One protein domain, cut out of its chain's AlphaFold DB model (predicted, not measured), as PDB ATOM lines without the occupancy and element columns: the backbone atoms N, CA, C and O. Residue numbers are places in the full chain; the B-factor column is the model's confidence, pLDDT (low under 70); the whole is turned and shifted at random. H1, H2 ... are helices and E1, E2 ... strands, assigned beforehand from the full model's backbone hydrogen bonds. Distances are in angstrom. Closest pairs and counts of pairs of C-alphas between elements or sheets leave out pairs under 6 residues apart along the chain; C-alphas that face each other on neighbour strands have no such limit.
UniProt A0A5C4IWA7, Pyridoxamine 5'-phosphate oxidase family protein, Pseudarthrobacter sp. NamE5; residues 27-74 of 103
ATOM      1  N   GLY A  27      65.019  52.073  84.236       91.19
ATOM      2  CA  GLY A  27      65.764  51.444  85.327       91.19
ATOM      3  C   GLY A  27      66.680  50.338  84.816       91.19
ATOM      4  O   GLY A  27      66.729  50.047  83.615       91.19
ATOM      5  N   ARG A  28      67.391  49.683  85.730       93.12
ATOM      6  CA  ARG A  28      68.149  48.462  85.468       93.12
ATOM      7  C   ARG A  28      67.561  47.313  86.273       93.12
ATOM      8  O   ARG A  28      67.360  47.429  87.476       93.12
ATOM      9  N   LEU A  29      67.298  46.208  85.589       91.69
ATOM     10  CA  LEU A  29      66.874  44.949  86.184       91.69
ATOM     11  C   LEU A  29      68.090  44.035  86.301       91.69
ATOM     12  O   LEU A  29      68.686  43.685  85.280       91.69
ATOM     13  N   ALA A  30      68.420  43.643  87.524       91.25
ATOM     14  CA  ALA A  30      69.353  42.568  87.808       91.25
ATOM     15  C   ALA A  30      68.579  41.256  87.984       91.25
ATOM     16  O   ALA A  30      67.638  41.190  88.779       91.25
ATOM     17  N   VAL A  31      68.992  40.224  87.256       88.75
ATOM     18  CA  VAL A  31      68.469  38.857  87.360       88.75
ATOM     19  C   VAL A  31      69.609  37.885  87.628       88.75
ATOM     20  O   VAL A  31      70.756  38.161  87.272       88.75
ATOM     21  N   LEU A  32      69.307  36.729  88.212       84.75
ATOM     22  CA  LEU A  32      70.273  35.636  88.306       84.75
ATOM     23  C   LEU A  32      70.125  34.697  87.108       84.75
ATOM     24  O   LEU A  32      69.099  34.043  86.938       84.75
ATOM     25  N   ALA A  33      71.177  34.591  86.301       79.62
ATOM     26  CA  ALA A  33      71.266  33.655  85.187       79.62
ATOM     27  C   ALA A  33      72.512  32.779  85.360       79.62
ATOM     28  O   ALA A  33      73.627  33.275  85.509       79.62
ATOM     29  N   GLY A  34      72.338  31.454  85.407       77.88
ATOM     30  CA  GLY A  34      73.465  30.525  85.582       77.88
ATOM     31  C   GLY A  34      74.296  30.778  86.852       77.88
ATOM     32  O   GLY A  34      75.511  30.596  86.838       77.88
ATOM     33  N   GLY A  35      73.657  31.248  87.932       82.12
ATOM     34  CA  GLY A  35      74.318  31.569  89.202       82.12
ATOM     35  C   GLY A  35      75.119  32.876  89.201       82.12
ATOM     36  O   GLY A  35      75.892  33.111  90.129       82.12
ATOM     37  N   ARG A  36      74.966  33.723  88.177       83.12
ATOM     38  CA  ARG A  36      75.633  35.027  88.070       83.12
ATOM     39  C   ARG A  36      74.606  36.147  87.873       83.12
ATOM     40  O   ARG A  36      73.568  35.900  87.262       83.12
ATOM     41  N   PRO A  37      74.870  37.357  88.395       86.25
ATOM     42  CA  PRO A  37      74.007  38.503  88.157       86.25
ATOM     43  C   PRO A  37      74.223  39.066  86.749       86.25
ATOM     44  O   PRO A  37      75.328  39.493  86.412       86.25
ATOM     45  N   ASP A  38      73.143  39.131  85.976       88.50
ATOM     46  CA  ASP A  38      73.076  39.834  84.695       88.50
ATOM     47  C   ASP A  38      72.197  41.081  84.852       88.50
ATOM     48  O   ASP A  38      71.105  41.010  85.420       88.50
ATOM     49  N   ILE A  39      72.659  42.228  84.346       88.12
ATOM     50  CA  ILE A  39      71.987  43.525  84.516       88.12
ATOM     51  C   ILE A  39      71.578  44.085  83.156       88.12
ATOM     52  O   ILE A  39      72.404  44.220  82.253       88.12
ATOM     53  N   PHE A  40      70.308  44.469  83.019       86.69
ATOM     54  CA  PHE A  40      69.767  44.989  81.766       86.69
ATOM     55  C   PHE A  40      68.969  46.281  81.951       86.69
ATOM     56  O   PHE A  40      68.175  46.364  82.888       86.69
ATOM     57  N   PRO A  41      69.045  47.244  81.012       89.94
ATOM     58  CA  PRO A  41      68.134  48.381  81.019       89.94
ATOM     59  C   PRO A  41      66.695  47.923  80.732       89.94
ATOM     60  O   PRO A  41      66.463  47.061  79.868       89.94
ATOM     61  N   ILE A  42      65.728  48.502  81.443       88.25
ATOM     62  CA  ILE A  42      64.289  48.285  81.260       88.25
ATOM     63  C   ILE A  42      63.540  49.623  81.260       88.25
ATOM     64  O   ILE A  42      63.832  50.507  82.060       88.25
ATOM     65  N   ASN A  43      62.545  49.752  80.382       90.75
ATOM     66  CA  ASN A  43      61.480  50.737  80.570       90.75
ATOM     67  C   ASN A  43      60.455  50.125  81.524       90.75
ATOM     68  O   ASN A  43      60.081  48.963  81.330       90.75
ATOM     69  N   TYR A  44      59.984  50.889  82.503       91.50
ATOM     70  CA  TYR A  44      59.002  50.412  83.472       91.50
ATOM     71  C   TYR A  44      57.950  51.482  83.788       91.50
ATOM     72  O   TYR A  44      58.137  52.663  83.507       91.50
ATOM     73  N   THR A  45      56.857  51.044  84.405       92.56
ATOM     74  CA  THR A  45      55.833  51.886  85.034       92.56
ATOM     75  C   THR A  45      55.601  51.399  86.460       92.56
ATOM     76  O   THR A  45      55.665  50.200  86.723       92.56
ATOM     77  N   VAL A  46      55.307  52.321  87.378       93.88
ATOM     78  CA  VAL A  46      54.787  51.981  88.709       93.88
ATOM     79  C   VAL A  46      53.262  51.976  88.658       93.88
ATOM     80  O   VAL A  46      52.662  53.013  88.374       93.88
ATOM     81  N   ASP A  47      52.645  50.850  88.998       90.12
ATOM     82  CA  ASP A  47      51.194  50.705  89.123       90.12
ATOM     83  C   ASP A  47      50.841  50.058  90.465       90.12
ATOM     84  O   ASP A  47      51.415  49.037  90.825       90.12
ATOM     85  N   ALA A  48      49.959  50.691  91.242       88.56
ATOM     86  CA  ALA A  48      49.499  50.207  92.552       88.56
ATOM     87  C   ALA A  48      50.596  49.657  93.510       88.56
ATOM     88  O   ALA A  48      50.349  48.728  94.271       88.56
ATOM     89  N   GLY A  49      51.813  50.224  93.496       86.69
ATOM     90  CA  GLY A  49      52.936  49.740  94.322       86.69
ATOM     91  C   GLY A  49      53.689  48.543  93.726       86.69
ATOM     92  O   GLY A  49      54.358  47.813  94.446       86.69
ATOM     93  N   THR A  50      53.578  48.345  92.415       90.38
ATOM     94  CA  THR A  50      54.264  47.304  91.644       90.38
ATOM     95  C   THR A  50      55.024  47.939  90.484       90.38
ATOM     96  O   THR A  50      54.549  48.894  89.870       90.38
ATOM     97  N   LEU A  51      56.203  47.404  90.160       90.62
ATOM     98  CA  LEU A  51      56.940  47.756  88.946       90.62
ATOM     99  C   LEU A  51      56.537  46.819  87.811       90.62
ATOM    100  O   LEU A  51      56.734  45.609  87.894       90.62
ATOM    101  N   VAL A  52      56.011  47.389  86.732       91.94
ATOM    102  CA  VAL A  52      55.595  46.654  85.538       91.94
ATOM    103  C   VAL A  52      56.502  47.045  84.380       91.94
ATOM    104  O   VAL A  52      56.645  48.224  84.058       91.94
ATOM    105  N   PHE A  53      57.097  46.060  83.716       88.56
ATOM    106  CA  PHE A  53      57.894  46.260  82.510       88.56
ATOM    107  C   PHE A  53      57.529  45.213  81.461       88.56
ATOM    108  O   PHE A  53      57.058  44.122  81.773       88.56
ATOM    109  N   ARG A  54      57.743  45.543  80.185       83.44
ATOM    110  CA  ARG A  54      57.570  44.577  79.093       83.44
ATOM    111  C   ARG A  54      58.898  43.889  78.811       83.44
ATOM    112  O   ARG A  54      59.914  44.559  78.627       83.44
ATOM    113  N   THR A  55      58.875  42.567  78.703       78.19
ATOM    114  CA  THR A  55      60.016  41.772  78.243       78.19
ATOM    115  C   THR A  55      59.610  40.876  77.079       78.19
ATOM    116  O   THR A  55      58.447  40.509  76.937       78.19
ATOM    117  N   SER A  56      60.568  40.560  76.214       75.44
ATOM    118  CA  SER A  56      60.457  39.449  75.263       75.44
ATOM    119  C   SER A  56      61.086  38.195  75.877       75.44
ATOM    120  O   SER A  56      61.724  38.283  76.931       75.44
ATOM    121  N   GLU A  57      60.907  37.042  75.232       67.94
ATOM    122  CA  GLU A  57      61.602  35.804  75.601       67.94
ATOM    123  C   GLU A  57      63.128  36.010  75.667       67.94
ATOM    124  O   GLU A  57      63.691  36.822  74.928       67.94
ATOM    125  N   GLY A  58      63.799  35.282  76.567       67.44
ATOM    126  CA  GLY A  58      65.250  35.345  76.766       67.44
ATOM    127  C   GLY A  58      65.658  35.534  78.228       67.44
ATOM    128  O   GLY A  58      64.843  35.402  79.138       67.44
ATOM    129  N   THR A  59      66.928  35.875  78.457       63.56
ATOM    130  CA  THR A  59      67.576  35.875  79.783       63.56
ATOM    131  C   THR A  59      66.845  36.694  80.848       63.56
ATOM    132  O   THR A  59      66.802  36.279  81.999       63.56
ATOM    133  N   LYS A  60      66.204  37.815  80.478       58.84
ATOM    134  CA  LYS A  60      65.377  38.608  81.407       58.84
ATOM    135  C   LYS A  60      64.173  37.825  81.925       58.84
ATOM    136  O   LYS A  60      63.879  37.891  83.106       58.84
ATOM    137  N   LEU A  61      63.483  37.106  81.040       70.00
ATOM    138  CA  LEU A  61      62.290  36.334  81.382       70.00
ATOM    139  C   LEU A  61      62.666  35.075  82.173       70.00
ATOM    140  O   LEU A  61      62.058  34.787  83.197       70.00
ATOM    141  N   THR A  62      63.708  34.360  81.740       66.31
ATOM    142  CA  THR A  62      64.200  33.167  82.445       66.31
ATOM    143  C   THR A  62      64.769  33.513  83.822       66.31
ATOM    144  O   THR A  62      64.526  32.797  84.784       66.31
ATOM    145  N   GLY A  63      65.498  34.625  83.937       63.50
ATOM    146  CA  GLY A  63      66.086  35.075  85.200       63.50
ATOM    147  C   GLY A  63      65.117  35.804  86.140       63.50
ATOM    148  O   GLY A  63      65.446  35.981  87.306       63.50
ATOM    149  N   ALA A  64      63.943  36.220  85.652       66.25
ATOM    150  CA  ALA A  64      62.854  36.803  86.446       66.25
ATOM    151  C   ALA A  64      61.635  35.864  86.541       66.25
ATOM    152  O   ALA A  64      60.515  36.325  86.754       66.25
ATOM    153  N   SER A  65      61.838  34.562  86.311       73.56
ATOM    154  CA  SER A  65      60.793  33.545  86.471       73.56
ATOM    155  C   SER A  65      60.366  33.428  87.936       73.56
ATOM    156  O   SER A  65      61.107  33.837  88.832       73.56
ATOM    157  N   GLU A  66      59.167  32.885  88.169       61.88
ATOM    158  CA  GLU A  66      58.615  32.735  89.520       61.88
ATOM    159  C   GLU A  66      59.633  31.974  90.390       61.88
ATOM    160  O   GLU A  66      60.153  30.946  89.968       61.88
ATOM    161  N   ASP A  67      59.989  32.552  91.541       69.31
ATOM    162  CA  ASP A  67      61.016  32.116  92.513       69.31
ATOM    163  C   ASP A  67      62.467  32.609  92.323       69.31
ATOM    164  O   ASP A  67      63.292  32.419  93.224       69.31
ATOM    165  N   ALA A  68      62.814  33.305  91.235       78.44
ATOM    166  CA  ALA A  68      64.151  33.894  91.091       78.44
ATOM    167  C   ALA A  68      64.231  35.297  91.733       78.44
ATOM    168  O   ALA A  68      63.438  36.177  91.385       78.44
ATOM    169  N   PRO A  69      65.192  35.567  92.643       84.56
ATOM    170  CA  PRO A  69      65.358  36.902  93.198       84.56
ATOM    171  C   PRO A  69      65.843  37.867  92.114       84.56
ATOM    172  O   PRO A  69      66.790  37.586  91.375       84.56
ATOM    173  N   VAL A  70      65.209  39.032  92.068       90.31
ATOM    174  CA  VAL A  70      65.546  40.125  91.154       90.31
ATOM    175  C   VAL A  70      65.761  41.414  91.935       90.31
ATOM    176  O   VAL A  70      65.226  41.585  93.031       90.31
ATOM    177  N   ALA A  71      66.518  42.341  91.358       92.31
ATOM    178  CA  ALA A  71      66.635  43.699  91.876       92.31
ATOM    179  C   ALA A  71      66.353  44.710  90.766       92.31
ATOM    180  O   ALA A  71      66.756  44.509  89.619       92.31
ATOM    181  N   VAL A  72      65.677  45.803  91.116       91.94
ATOM    182  CA  VAL A  72      65.492  46.950  90.227       91.94
ATOM    183  C   VAL A  72      66.169  48.158  90.842       91.94
ATOM    184  O   VAL A  72      65.980  48.455  92.018       91.94
ATOM    185  N   GLU A  73      66.947  48.851  90.025       93.88
ATOM    186  CA  GLU A  73      67.573  50.121  90.361       93.88
ATOM    187  C   GLU A  73      67.109  51.176  89.353       93.88
ATOM    188  O   GLU A  73      66.946  50.889  88.165       93.88
ATOM    189  N   ALA A  74      66.853  52.388  89.832       91.75
ATOM    190  CA  ALA A  74      66.585  53.531  88.980       91.75
ATOM    191  C   ALA A  74      67.155  54.783  89.644       91.75
ATOM    192  O   ALA A  74      66.793  55.122  90.770       91.75
TER     193      ALA A  74
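Overview. This is residues 27 to 74 of the 103 residues of the protein "Pyridoxamine 5'-phosphate oxidase family protein" of Pseudarthrobacter sp. NamE5 (UniProt A0A5C4IWA7). A four-stranded antiparallel sheet, curled like part of a barrel, has the short helix H1 over one face, near the strand E1. The long strand E2 bends sharply, so that its first part pairs with E1 and its last part with E3, while E4 closes the other edge beside E1. The printed part has 48 residues, with the named elements E1, E2, E3, H1 and E4 along the chain; the sheet order is E3, E2, E1, E4 and the class is mostly strand. It is compact, with a radius of gyration of the C-alphas of 10.4 A, and elongated, spanning 31 by 19 by 18 A.

Arrangement. E1, residues 27 to 33, and E2, residues 36 to 47, form an antiparallel hairpin, with N 29 and O 40 2.8 A apart, within hydrogen-bond range. E2 bends by 76 degrees at residue 43. Its residues 44 to 47 pair with E3, residues 50 to 53, in a second hairpin; N 52 and O 45 are within range at 2.8 A. E1, E2 and E3 make a meander, each strand the antiparallel neighbour of the one before. H1, residues 59 to 63, is on the sheet at a height of 7.8 A, over E1; their closest C-alphas, of Val 31 and Gly 63, are 5.0 A apart. Every O i to N i+4 pair in H1 is within hydrogen-bond range. E4, residues 70 to 73, is antiparallel to E1 at 157 degrees, with N 30 and O 71 2.8 A apart, within range. The edge strands E3 and E4 are apart.

Along the chain. E1 begins at C-alpha 27 (65.764, 51.444, 85.327) and is 18.6 A long. E2 is 29.1 A long and ends at C-alpha 47 (51.194, 50.705, 89.123). E3 measures 9.9 A, H1 5.7 A and E4 10.2 A, the last ending at C-alpha 73 (67.573, 50.121, 90.361).

Size, cuts and confidence. The C-alphas farthest apart, of Gly 34 and Ala 48, are 31.8 A apart, while those of Gly 27 and Ala 74 are 4.3 A apart. The printed part has no cut, and no link is long. Mean pLDDT of the printed part is 82.8; residues 57 to 60, 62 to 64 and 66 to 67 are under 70.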